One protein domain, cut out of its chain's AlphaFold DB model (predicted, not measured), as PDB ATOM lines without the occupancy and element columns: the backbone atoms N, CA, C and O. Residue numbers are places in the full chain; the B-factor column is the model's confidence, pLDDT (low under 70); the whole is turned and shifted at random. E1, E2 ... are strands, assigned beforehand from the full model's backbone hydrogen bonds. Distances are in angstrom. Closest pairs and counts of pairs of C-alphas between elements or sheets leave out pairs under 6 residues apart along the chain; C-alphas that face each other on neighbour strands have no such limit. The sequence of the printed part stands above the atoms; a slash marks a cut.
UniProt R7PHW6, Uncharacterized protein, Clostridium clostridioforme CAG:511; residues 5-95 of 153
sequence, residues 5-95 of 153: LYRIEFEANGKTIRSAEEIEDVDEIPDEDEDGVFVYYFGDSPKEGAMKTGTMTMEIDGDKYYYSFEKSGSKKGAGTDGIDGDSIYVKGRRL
ATOM      1  N   LEU A   5     168.404 152.448 163.296       96.19
ATOM      2  CA  LEU A   5     167.137 152.227 162.606       96.19
ATOM      3  C   LEU A   5     167.413 151.545 161.264       96.19
ATOM      4  O   LEU A   5     168.315 151.951 160.553       96.19
ATOM      5  N   TYR A   6     166.651 150.515 160.914       96.75
ATOM      6  CA  TYR A   6     166.850 149.752 159.684       96.75
ATOM      7  C   TYR A   6     165.540 149.596 158.925       96.75
ATOM      8  O   TYR A   6     164.540 149.182 159.523       96.75
ATOM      9  N   ARG A   7     165.565 149.823 157.607       96.56
ATOM     10  CA  ARG A   7     164.539 149.322 156.682       96.56
ATOM     11  C   ARG A   7     164.891 147.893 156.283       96.56
ATOM     12  O   ARG A   7     166.000 147.603 155.843       96.56
ATOM     13  N   ILE A   8     163.946 146.981 156.470       96.00
ATOM     14  CA  ILE A   8     164.088 145.566 156.129       96.00
ATOM     15  C   ILE A   8     162.994 145.210 155.132       96.00
ATOM     16  O   ILE A   8     161.805 145.244 155.463       96.00
ATOM     17  N   GLU A   9     163.402 144.851 153.918       96.19
ATOM     18  CA  GLU A   9     162.510 144.344 152.879       96.19
ATOM     19  C   GLU A   9     162.444 142.819 152.967       96.19
ATOM     20  O   GLU A   9     163.471 142.133 152.998       96.19
ATOM     21  N   PHE A  10     161.234 142.269 152.984       94.31
ATOM     22  CA  PHE A  10     161.010 140.829 152.914       94.31
ATOM     23  C   PHE A  10     160.601 140.409 151.505       94.31
ATOM     24  O   PHE A  10     159.890 141.116 150.797       94.31
ATOM     25  N   GLU A  11     160.987 139.197 151.114       93.69
ATOM     26  CA  GLU A  11     160.406 138.556 149.938       93.69
ATOM     27  C   GLU A  11     158.889 138.362 150.111       93.69
ATOM     28  O   GLU A  11     158.367 138.340 151.226       93.69
ATOM     29  N   ALA A  12     158.175 138.088 149.014       90.19
ATOM     30  CA  ALA A  12     156.722 137.866 149.015       90.19
ATOM     31  C   ALA A  12     156.238 136.747 149.970       90.19
ATOM     32  O   ALA A  12     155.054 136.666 150.292       90.19
ATOM     33  N   ASN A  13     157.139 135.877 150.437       87.75
ATOM     34  CA  ASN A  13     156.846 134.862 151.451       87.75
ATOM     35  C   ASN A  13     156.735 135.421 152.889       87.75
ATOM     36  O   ASN A  13     156.323 134.680 153.786       87.75
ATOM     37  N   GLY A  14     157.115 136.684 153.115       84.06
ATOM     38  CA  GLY A  14     157.057 137.385 154.402       84.06
ATOM     39  C   GLY A  14     158.011 136.850 155.473       84.06
ATOM     40  O   GLY A  14     157.784 137.084 156.658       84.06
ATOM     41  N   LYS A  15     159.025 136.064 155.092       86.50
ATOM     42  CA  LYS A  15     159.932 135.367 156.023       86.50
ATOM     43  C   LYS A  15     161.401 135.517 155.657       86.50
ATOM     44  O   LYS A  15     162.237 135.600 156.552       86.50
ATOM     45  N   THR A  16     161.715 135.516 154.368       93.25
ATOM     46  CA  THR A  16     163.078 135.712 153.879       93.25
ATOM     47  C   THR A  16     163.356 137.202 153.778       93.25
ATOM     48  O   THR A  16     162.595 137.926 153.138       93.25
ATOM     49  N   ILE A  17     164.444 137.651 154.401       95.00
ATOM     50  CA  ILE A  17     164.939 139.021 154.260       95.00
ATOM     51  C   ILE A  17     165.589 139.146 152.882       95.00
ATOM     52  O   ILE A  17     166.509 138.392 152.565       95.00
ATOM     53  N   ARG A  18     165.106 140.095 152.084       95.81
ATOM     54  CA  ARG A  18     165.677 140.468 150.791       95.81
ATOM     55  C   ARG A  18     166.803 141.487 150.963       95.81
ATOM     56  O   ARG A  18     167.861 141.322 150.363       95.81
ATOM     57  N   SER A  19     166.587 142.502 151.797       95.38
ATOM     58  CA  SER A  19     167.573 143.534 152.129       95.38
ATOM     59  C   SER A  19     167.372 144.038 153.559       95.38
ATOM     60  O   SER A  19     166.288 143.925 154.132       95.38
ATOM     61  N   ALA A  20     168.447 144.558 154.143       95.38
ATOM     62  CA  ALA A  20     168.436 145.265 155.414       95.38
ATOM     63  C   ALA A  20     169.429 146.422 155.300       95.38
ATOM     64  O   ALA A  20     170.630 146.184 155.157       95.38
ATOM     65  N   GLU A  21     168.915 147.643 155.324       95.62
ATOM     66  CA  GLU A  21     169.679 148.876 155.137       95.62
ATOM     67  C   GLU A  21     169.442 149.772 156.349       95.62
ATOM     68  O   GLU A  21     168.319 149.838 156.859       95.62
ATOM     69  N   GLU A  22     170.509 150.379 156.858       95.38
ATOM     70  CA  GLU A  22     170.407 151.368 157.930       95.38
ATOM     71  C   GLU A  22     169.768 152.640 157.368       95.38
ATOM     72  O   GLU A  22     170.005 152.971 156.212       95.38
ATOM     73  N   ILE A  23     168.913 153.282 158.162       94.56
ATOM     74  CA  ILE A  23     168.314 154.583 157.864       94.56
ATOM     75  C   ILE A  23     169.135 155.610 158.636       94.56
ATOM     76  O   ILE A  23     169.018 155.685 159.867       94.56
ATOM     77  N   GLU A  24     169.957 156.367 157.922       91.12
ATOM     78  CA  GLU A  24     170.747 157.467 158.482       91.12
ATOM     79  C   GLU A  24     170.069 158.818 158.233       91.12
ATOM     80  O   GLU A  24     170.132 159.677 159.112       91.12
ATOM     81  N   ASP A  25     169.338 158.942 157.118       91.25
ATOM     82  CA  ASP A  25     168.672 160.175 156.696       91.25
ATOM     83  C   ASP A  25     167.135 160.044 156.650       91.25
ATOM     84  O   ASP A  25     166.559 158.966 156.446       91.25
ATOM     85  N   VAL A  26     166.431 161.172 156.783       86.00
ATOM     86  CA  VAL A  26     164.957 161.219 156.701       86.00
ATOM     87  C   VAL A  26     164.409 160.740 155.349       86.00
ATOM     88  O   VAL A  26     163.315 160.172 155.301       86.00
ATOM     89  N   ASP A  27     165.170 160.941 154.271       89.38
ATOM     90  CA  ASP A  27     164.801 160.572 152.899       89.38
ATOM     91  C   ASP A  27     164.841 159.050 152.655       89.38
ATOM     92  O   ASP A  27     164.284 158.559 151.675       89.38
ATOM     93  N   GLU A  28     165.477 158.284 153.548       92.38
ATOM     94  CA  GLU A  28     165.550 156.816 153.481       92.38
ATOM     95  C   GLU A  28     164.395 156.131 154.230       92.38
ATOM     96  O   GLU A  28     164.250 154.900 154.201       92.38
ATOM     97  N   ILE A  29     163.566 156.916 154.926       89.81
ATOM     98  CA  ILE A  29     162.411 156.410 155.661       89.81
ATOM     99  C   ILE A  29     161.366 155.926 154.652       89.81
ATOM    100  O   ILE A  29     160.914 156.716 153.827       89.81
ATOM    101  N   PRO A  30     160.927 154.660 154.744       92.75
ATOM    102  CA  PRO A  30     159.967 154.135 153.796       92.75
ATOM    103  C   PRO A  30     158.586 154.773 153.945       92.75
ATOM    104  O   PRO A  30     158.110 155.017 155.062       92.75
ATOM    105  N   ASP A  31     157.920 154.955 152.811       90.62
ATOM    106  CA  ASP A  31     156.572 155.516 152.737       90.62
ATOM    107  C   ASP A  31     155.490 154.462 153.038       90.62
ATOM    108  O   ASP A  31     155.743 153.254 153.148       90.62
ATOM    109  N   GLU A  32     154.242 154.912 153.190       88.19
ATOM    110  CA  GLU A  32     153.111 154.036 153.524       88.19
ATOM    111  C   GLU A  32     152.816 152.969 152.452       88.19
ATOM    112  O   GLU A  32     152.361 151.876 152.796       88.19
ATOM    113  N   ASP A  33     153.147 153.249 151.187       89.00
ATOM    114  CA  ASP A  33     152.864 152.391 150.028       89.00
ATOM    115  C   ASP A  33     153.923 151.298 149.780       89.00
ATOM    116  O   ASP A  33     153.745 150.431 148.919       89.00
ATOM    117  N   GLU A  34     155.034 151.292 150.523       90.75
ATOM    118  CA  GLU A  34     156.089 150.286 150.359       90.75
ATOM    119  C   GLU A  34     155.724 148.961 151.047       90.75
ATOM    120  O   GLU A  34     156.112 148.666 152.186       90.75
ATOM    121  N   ASP A  35     154.938 148.139 150.355       88.69
ATOM    122  CA  ASP A  35     154.571 146.794 150.797       88.69
ATOM    123  C   ASP A  35     155.797 145.884 150.993       88.69
ATOM    124  O   ASP A  35     156.746 145.880 150.215       88.69
ATOM    125  N   GLY A  36     155.770 145.060 152.044       91.31
ATOM    126  CA  GLY A  36     156.868 144.137 152.365       91.31
ATOM    127  C   GLY A  36     158.091 144.791 153.017       91.31
ATOM    128  O   GLY A  36     158.981 144.066 153.465       91.31
ATOM    129  N   VAL A  37     158.108 146.122 153.143       95.75
ATOM    130  CA  VAL A  37     159.138 146.883 153.858       95.75
ATOM    131  C   VAL A  37     158.669 147.214 155.274       95.75
ATOM    132  O   VAL A  37     157.557 147.716 155.493       95.75
ATOM    133  N   PHE A  38     159.534 146.935 156.248       96.06
ATOM    134  CA  PHE A  38     159.306 147.193 157.666       96.06
ATOM    135  C   PHE A  38     160.516 147.874 158.290       96.06
ATOM    136  O   PHE A  38     161.657 147.547 157.975       96.06
ATOM    137  N   VAL A  39     160.257 148.770 159.236       97.50
ATOM    138  CA  VAL A  39     161.306 149.468 159.977       97.50
ATOM    139  C   VAL A  39     161.504 148.815 161.338       97.50
ATOM    140  O   VAL A  39     160.533 148.524 162.037       97.50
ATOM    141  N   TYR A  40     162.754 148.601 161.730       97.25
ATOM    142  CA  TYR A  40     163.132 148.061 163.034       97.25
ATOM    143  C   TYR A  40     164.215 148.927 163.653       97.25
ATOM    144  O   TYR A  40     165.085 149.426 162.951       97.25
ATOM    145  N   TYR A  41     164.205 149.059 164.977       97.12
ATOM    146  CA  TYR A  41     165.299 149.696 165.700       97.12
ATOM    147  C   TYR A  41     166.036 148.679 166.568       97.12
ATOM    148  O   TYR A  41     165.415 147.953 167.356       97.12
ATOM    149  N   PHE A  42     167.362 148.661 166.465       96.19
ATOM    150  CA  PHE A  42     168.257 147.866 167.298       96.19
ATOM    151  C   PHE A  42     169.098 148.803 168.164       96.19
ATOM    152  O   PHE A  42     169.708 149.741 167.667       96.19
ATOM    153  N   GLY A  43     169.127 148.579 169.473       92.31
ATOM    154  CA  GLY A  43     169.899 149.409 170.400       92.31
ATOM    155  C   GLY A  43     170.671 148.580 171.413       92.31
ATOM    156  O   GLY A  43     170.771 147.362 171.290       92.31
ATOM    157  N   ASP A  44     171.169 149.245 172.455       88.94
ATOM    158  CA  ASP A  44     172.105 148.627 173.408       88.94
ATOM    159  C   ASP A  44     171.473 148.189 174.729       88.94
ATOM    160  O   ASP A  44     172.155 147.706 175.633       88.94
ATOM    161  N   SER A  45     170.153 148.327 174.855       83.56
ATOM    162  CA  SER A  45     169.411 147.938 176.052       83.56
ATOM    163  C   SER A  45     168.327 146.912 175.716       83.56
ATOM    164  O   SER A  45     167.508 147.160 174.829       83.56
ATOM    165  N   PRO A  46     168.274 145.764 176.421       86.12
ATOM    166  CA  PRO A  46     169.104 145.388 177.575       86.12
ATOM    167  C   PRO A  46     170.520 144.887 177.224       86.12
ATOM    168  O   PRO A  46     171.284 144.571 178.132       86.12
ATOM    169  N   LYS A  47     170.850 144.751 175.936       89.50
ATOM    170  CA  LYS A  47     172.177 144.381 175.422       89.50
ATOM    171  C   LYS A  47     172.360 144.949 174.015       89.50
ATOM    172  O   LYS A  47     171.360 145.235 173.364       89.50
ATOM    173  N   GLU A  48     173.600 145.035 173.546       90.25
ATOM    174  CA  GLU A  48     173.942 145.430 172.173       90.25
ATOM    175  C   GLU A  48     173.147 144.630 171.128       90.25
ATOM    176  O   GLU A  48     173.000 143.404 171.224       90.25
ATOM    177  N   GLY A  49     172.597 145.344 170.147       90.00
ATOM    178  CA  GLY A  49     171.728 144.796 169.107       90.00
ATOM    179  C   GLY A  49     170.382 144.264 169.590       90.00
ATOM    180  O   GLY A  49     169.750 143.456 168.903       90.00
ATOM    181  N   ALA A  50     169.914 144.674 170.770       93.31
ATOM    182  CA  ALA A  50     168.569 144.353 171.211       93.31
ATOM    183  C   ALA A  50     167.530 145.105 170.370       93.31
ATOM    184  O   ALA A  50     167.514 146.334 170.312       93.31
ATOM    185  N   MET A  51     166.611 144.350 169.770       95.31
ATOM    186  CA  MET A  51     165.462 144.897 169.054       95.31
ATOM    187  C   MET A  51     164.529 145.639 170.017       95.31
ATOM    188  O   MET A  51     164.088 145.086 171.035       95.31
ATOM    189  N   LYS A  52     164.188 146.879 169.677       96.25
ATOM    190  CA  LYS A  52     163.245 147.692 170.439       96.25
ATOM    191  C   LYS A  52     161.807 147.239 170.200       96.25
ATOM    192  O   LYS A  52     161.424 146.785 169.130       96.25
ATOM    193  N   THR A  53     160.995 147.393 171.239       96.81
ATOM    194  CA  THR A  53     159.532 147.338 171.157       96.81
ATOM    195  C   THR A  53     158.945 148.515 171.928       96.81
ATOM    196  O   THR A  53     159.599 149.050 172.832       96.81
ATOM    197  N   GLY A  54     157.702 148.880 171.631       96.19
ATOM    198  CA  GLY A  54     157.051 150.042 172.217       96.19
ATOM    199  C   GLY A  54     157.580 151.346 171.639       96.19
ATOM    200  O   GLY A  54     158.085 151.375 170.525       96.19
ATOM    201  N   THR A  55     157.436 152.429 172.390       96.44
ATOM    202  CA  THR A  55     157.707 153.767 171.874       96.44
ATOM    203  C   THR A  55     159.094 154.277 172.245       96.44
ATOM    204  O   THR A  55     159.690 153.861 173.248       96.44
ATOM    205  N   MET A  56     159.612 155.187 171.427       95.25
ATOM    206  CA  MET A  56     160.817 155.963 171.702       95.25
ATOM    207  C   MET A  56     160.835 157.248 170.881       95.25
ATOM    208  O   MET A  56     160.145 157.354 169.875       95.25
ATOM    209  N   THR A  57     161.646 158.203 171.314       95.50
ATOM    210  CA  THR A  57     162.040 159.349 170.496       95.50
ATOM    211  C   THR A  57     163.463 159.106 170.022       95.50
ATOM    212  O   THR A  57     164.298 158.675 170.820       95.50
ATOM    213  N   MET A  58     163.720 159.365 168.749       91.12
ATOM    214  CA  MET A  58     165.043 159.283 168.140       91.12
ATOM    215  C   MET A  58     165.370 160.570 167.404       91.12
ATOM    216  O   MET A  58     164.463 161.314 167.042       91.12
ATOM    217  N   GLU A  59     166.660 160.817 167.232       92.06
ATOM    218  CA  GLU A  59     167.178 161.932 166.452       92.06
ATOM    219  C   GLU A  59     167.718 161.372 165.134       92.06
ATOM    220  O   GLU A  59     168.486 160.411 165.166       92.06
ATOM    221  N   ILE A  60     167.252 161.913 164.012       90.19
ATOM    222  CA  ILE A  60     167.688 161.589 162.645       90.19
ATOM    223  C   ILE A  60     167.943 162.947 161.990       90.19
ATOM    224  O   ILE A  60     167.099 163.829 162.121       90.19
ATOM    225  N   ASP A  61     169.118 163.169 161.408       87.81
ATOM    226  CA  ASP A  61     169.519 164.465 160.825       87.81
ATOM    227  C   ASP A  61     169.394 165.691 161.749       87.81
ATOM    228  O   ASP A  61     169.261 166.830 161.307       87.81
ATOM    229  N   GLY A  62     169.472 165.477 163.065       87.62
ATOM    230  CA  GLY A  62     169.315 166.532 164.072       87.62
ATOM    231  C   GLY A  62     167.861 166.852 164.439       87.62
ATOM    232  O   GLY A  62     167.632 167.610 165.387       87.62
ATOM    233  N   ASP A  63     166.889 166.232 163.768       89.50
ATOM    234  CA  ASP A  63     165.465 166.362 164.055       89.50
ATOM    235  C   ASP A  63     164.947 165.206 164.909       89.50
ATOM    236  O   ASP A  63     165.379 164.055 164.815       89.50
ATOM    237  N   LYS A  64     163.986 165.514 165.785       92.62
ATOM    238  CA  LYS A  64     163.420 164.539 166.722       92.62
ATOM    239  C   LYS A  64     162.153 163.925 166.168       92.62
ATOM    240  O   LYS A  64     161.143 164.600 166.009       92.62
ATOM    241  N   TYR A  65     162.165 162.606 166.047       94.06
ATOM    242  CA  TYR A  65     161.032 161.826 165.580       94.06
ATOM    243  C   TYR A  65     160.526 160.886 166.665       94.06
ATOM    244  O   TYR A  65     161.294 160.207 167.358       94.06
ATOM    245  N   TYR A  66     159.205 160.820 166.815       96.81
ATOM    246  CA  TYR A  66     158.562 159.857 167.697       96.81
ATOM    247  C   TYR A  66     158.257 158.567 166.940       96.81
ATOM    248  O   TYR A  66     157.578 158.591 165.917       96.81
ATOM    249  N   TYR A  67     158.697 157.438 167.488       97.56
ATOM    250  CA  TYR A  67     158.486 156.116 166.917       97.56
ATOM    251  C   TYR A  67     157.687 155.197 167.843       97.56
ATOM    252  O   TYR A  67     157.796 155.265 169.073       97.56
ATOM    253  N   SER A  68     156.914 154.297 167.239       98.00
ATOM    254  CA  SER A  68     156.257 153.162 167.885       98.00
ATOM    255  C   SER A  68     156.618 151.864 167.171       98.00
ATOM    256  O   SER A  68     156.534 151.776 165.950       98.00
ATOM    257  N   PHE A  69     156.982 150.849 167.949       98.00
ATOM    258  CA  PHE A  69     157.282 149.500 167.482       98.00
ATOM    259  C   PHE A  69     156.340 148.489 168.144       98.00
ATOM    260  O   PHE A  69     156.098 148.538 169.357       98.00
ATOM    261  N   GLU A  70     155.853 147.523 167.373       97.94
ATOM    262  CA  GLU A  70     154.900 146.507 167.817       97.94
ATOM    263  C   GLU A  70     155.422 145.718 169.028       97.94
ATOM    264  O   GLU A  70     156.530 145.174 169.035       97.94
ATOM    265  N   LYS A  71     154.617 145.623 170.090       96.69
ATOM    266  CA  LYS A  71     155.034 144.972 171.350       96.69
ATOM    267  C   LYS A  71     154.888 143.453 171.331       96.69
ATOM    268  O   LYS A  71     155.532 142.757 172.122       96.69
ATOM    269  N   SER A  72     154.041 142.924 170.456       95.25
ATOM    270  CA  SER A  72     153.667 141.512 170.427       95.25
ATOM    271  C   SER A  72     153.162 141.087 169.045       95.25
ATOM    272  O   SER A  72     153.143 141.872 168.101       95.25
ATOM    273  N   GLY A  73     152.787 139.812 168.918       93.12
ATOM    274  CA  GLY A  73     152.277 139.241 167.674       93.12
ATOM    275  C   GLY A  73     153.364 138.954 166.637       93.12
ATOM    276  O   GLY A  73     154.560 139.053 166.909       93.12
ATOM    277  N   SER A  74     152.929 138.580 165.432       89.62
ATOM    278  CA  SER A  74     153.816 138.187 164.327       89.62
ATOM    279  C   SER A  74     154.686 139.328 163.800       89.62
ATOM    280  O   SER A  74     155.686 139.068 163.145       89.62
ATOM    281  N   LYS A  75     154.312 140.580 164.089       92.56
ATOM    282  CA  LYS A  75     155.040 141.791 163.695       92.56
ATOM    283  C   LYS A  75     155.865 142.398 164.833       92.56
ATOM    284  O   LYS A  75     156.327 143.520 164.696       92.56
ATOM    285  N   LYS A  76     156.044 141.700 165.962       96.44
ATOM    286  CA  LYS A  76     156.764 142.233 167.128       96.44
ATOM    287  C   LYS A  76     158.100 142.876 166.725       96.44
ATOM    288  O   LYS A  76     158.935 142.223 166.110       96.44
ATOM    289  N   GLY A  77     158.296 144.123 167.144       96.56
ATOM    290  CA  GLY A  77     159.478 144.939 166.874       96.56
ATOM    291  C   GLY A  77     159.440 145.725 165.568       96.56
ATOM    292  O   GLY A  77     160.207 146.671 165.444       96.56
ATOM    293  N   ALA A  78     158.549 145.386 164.634       97.12
ATOM    294  CA  ALA A  78     158.344 146.199 163.442       97.12
ATOM    295  C   ALA A  78     157.695 147.533 163.824       97.12
ATOM    296  O   ALA A  78     156.912 147.593 164.776       97.12
ATOM    297  N   GLY A  79     157.997 148.587 163.075       97.88
ATOM    298  CA  GLY A  79     157.342 149.880 163.197       97.88
ATOM    299  C   GLY A  79     155.828 149.741 163.043       97.88
ATOM    300  O   GLY A  79     155.348 149.071 162.127       97.88
ATOM    301  N   THR A  80     155.078 150.353 163.957       97.56
ATOM    302  CA  THR A  80     153.616 150.429 163.885       97.56
ATOM    303  C   THR A  80     153.206 151.161 162.612       97.56
ATOM    304  O   THR A  80     153.717 152.236 162.320       97.56
ATOM    305  N   ASP A  81     152.271 150.591 161.863       95.75
ATOM    306  CA  ASP A  81     151.819 151.143 160.588       95.75
ATOM    307  C   ASP A  81     150.290 151.223 160.582       95.75
ATOM    308  O   ASP A  81     149.598 150.199 160.630       95.75
ATOM    309  N   GLY A  82     149.760 152.445 160.614       95.75
ATOM    310  CA  GLY A  82     148.340 152.720 160.803       95.75
ATOM    311  C   GLY A  82     147.990 153.624 161.971       95.75
ATOM    312  O   GLY A  82     148.828 154.249 162.621       95.75
ATOM    313  N   ILE A  83     146.682 153.711 162.204       96.50
ATOM    314  CA  ILE A  83     146.112 154.478 163.304       96.50
ATOM    315  C   ILE A  83     146.200 153.632 164.572       96.50
ATOM    316  O   ILE A  83     145.514 152.615 164.686       96.50
ATOM    317  N   ASP A  84     146.991 154.092 165.538       95.88
ATOM    318  CA  ASP A  84     147.056 153.522 166.882       95.88
ATOM    319  C   ASP A  84     146.647 154.578 167.920       95.88
ATOM    320  O   ASP A  84     147.263 155.640 168.084       95.88
ATOM    321  N   GLY A  85     145.523 154.305 168.588       94.81
ATOM    322  CA  GLY A  85     144.847 155.241 169.481       94.81
ATOM    323  C   GLY A  85     144.446 156.545 168.781       94.81
ATOM    324  O   GLY A  85     143.512 156.593 167.976       94.81
ATOM    325  N   ASP A  86     145.138 157.627 169.134       96.88
ATOM    326  CA  ASP A  86     144.904 158.978 168.612       96.88
ATOM    327  C   ASP A  86     146.039 159.462 167.713       96.88
ATOM    328  O   ASP A  86     146.193 160.662 167.560       96.88
ATOM    329  N   SER A  87     146.870 158.581 167.162       98.12
ATOM    330  CA  SER A  87     148.002 159.000 166.322       98.12
ATOM    331  C   SER A  87     148.056 158.152 165.056       98.12
ATOM    332  O   SER A  87     147.621 156.999 165.069       98.12
ATOM    333  N   ILE A  88     148.580 158.728 163.979       98.12
ATOM    334  CA  ILE A  88     148.878 158.010 162.739       98.12
ATOM    335  C   ILE A  88     150.368 157.685 162.751       98.12
ATOM    336  O   ILE A  88     151.180 158.563 163.054       98.12
ATOM    337  N   TYR A  89     150.709 156.441 162.440       97.38
ATOM    338  CA  TYR A  89     152.083 156.001 162.267       97.38
ATOM    339  C   TYR A  89     152.292 155.471 160.851       97.38
ATOM    340  O   TYR A  89     151.475 154.687 160.371       97.38
ATOM    341  N   VAL A  90     153.391 155.876 160.223       96.38
ATOM    342  CA  VAL A  90     153.870 155.346 158.944       96.38
ATOM    343  C   VAL A  90     155.169 154.620 159.229       96.38
ATOM    344  O   VAL A  90     156.132 155.236 159.688       96.38
ATOM    345  N   LYS A  91     155.169 153.295 159.048       96.00
ATOM    346  CA  LYS A  91     156.358 152.448 159.273       96.00
ATOM    347  C   LYS A  91     157.049 152.713 160.625       96.00
ATOM    348  O   LYS A  91     158.265 152.662 160.760       96.00
ATOM    349  N   GLY A  92     156.266 152.989 161.660       96.81
ATOM    350  CA  GLY A  92     156.716 153.282 163.016       96.81
ATOM    351  C   GLY A  92     156.838 154.764 163.347       96.81
ATOM    352  O   GLY A  92     156.673 155.095 164.518       96.81
ATOM    353  N   ARG A  93     157.056 155.657 162.374       96.75
ATOM    354  CA  ARG A  93     157.165 157.107 162.596       96.75
ATOM    355  C   ARG A  93     155.786 157.714 162.830       96.75
ATOM    356  O   ARG A  93     154.888 157.530 162.014       96.75
ATOM    357  N   ARG A  94     155.606 158.464 163.916       97.88
ATOM    358  CA  ARG A  94     154.372 159.222 164.171       97.88
ATOM    359  C   ARG A  94     154.309 160.439 163.255       97.88
ATOM    360  O   ARG A  94     155.266 161.204 163.211       97.88
ATOM    361  N   LEU A  95     153.176 160.644 162.591       97.12
ATOM    362  CA  LEU A  95     152.909 161.893 161.881       97.12
ATOM    363  C   LEU A  95     152.578 163.000 162.886       97.12
ATOM    364  O   LEU A  95     151.744 162.809 163.776       97.12
TER     365      LEU A  95
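Overview. This is residues 5 to 95 of the 153 residues of an uncharacterized protein of Clostridium clostridioforme CAG:511 (UniProt R7PHW6). Three small antiparallel pieces make a compact, rounded body: a strongly twisted sheet of E2, E1 and E3, a two-stranded hairpin E4 and E5 running crosswise to E3, and a little hairpin E6 and E7, whose strand E7 comes within 7.6 A of E5 at the C-alphas of Tyr 89 and Ser 68. E3 has its centre nearest the middle, 4.0 A from the mean of the C-alphas; a short link of 10 residues joins the sheet to the hairpin E4 and E5, and a long link of 12 residues joins that hairpin to E6 and E7. The printed part has 91 residues, no named helix and seven named strands, E1 to E7 in order along the chain; the class is all strand, though only 40 residues are in named elements. The radius of gyration of the C-alphas is 12.5 A, and the spans are 34 by 31 by 27 A.

Arrangement. Begin at the inner strand E1, residues 5 to 10. Its antiparallel neighbour E2, residues 17 to 22, forms a hairpin with it; look for N 7 and O 21, 2.9 A apart. The other edge strand E3, residues 37 to 43, is antiparallel to E1 at 143 degrees, with N 8 and O 38 at 2.8 A. E4, residues 54 to 60, and E5, residues 63 to 69, form a hairpin, with N 56 and O 67 at 3.0 A. The closest C-alphas of E3 and E5 are Tyr 40 and Phe 69, 7.5 A. E6, residues 82 to 84, and E7, residues 87 to 90, form another hairpin, with N 82 and O 89 at 2.8 A. The closest C-alphas of E5 and E7 are Ser 68 and Tyr 89, 7.6 A. E1 and E4 are apart.

Along the chain. Find C-alpha 5 at (167.137, 152.227, 162.606), where E1 begins; it runs 16.2 A. E3 spans 19.9 A, E5 19.1 A and E4 18.4 A. E7 ends at C-alpha 90, (153.870, 155.346, 158.944).

Size, cuts and confidence. The farthest C-alphas, Asn 13 and Gly 62, are 36.3 A apart. The links E2 to E3 and E5 to E6 are long. The printed part has no cut, and no printed residue is under 70 in pLDDT.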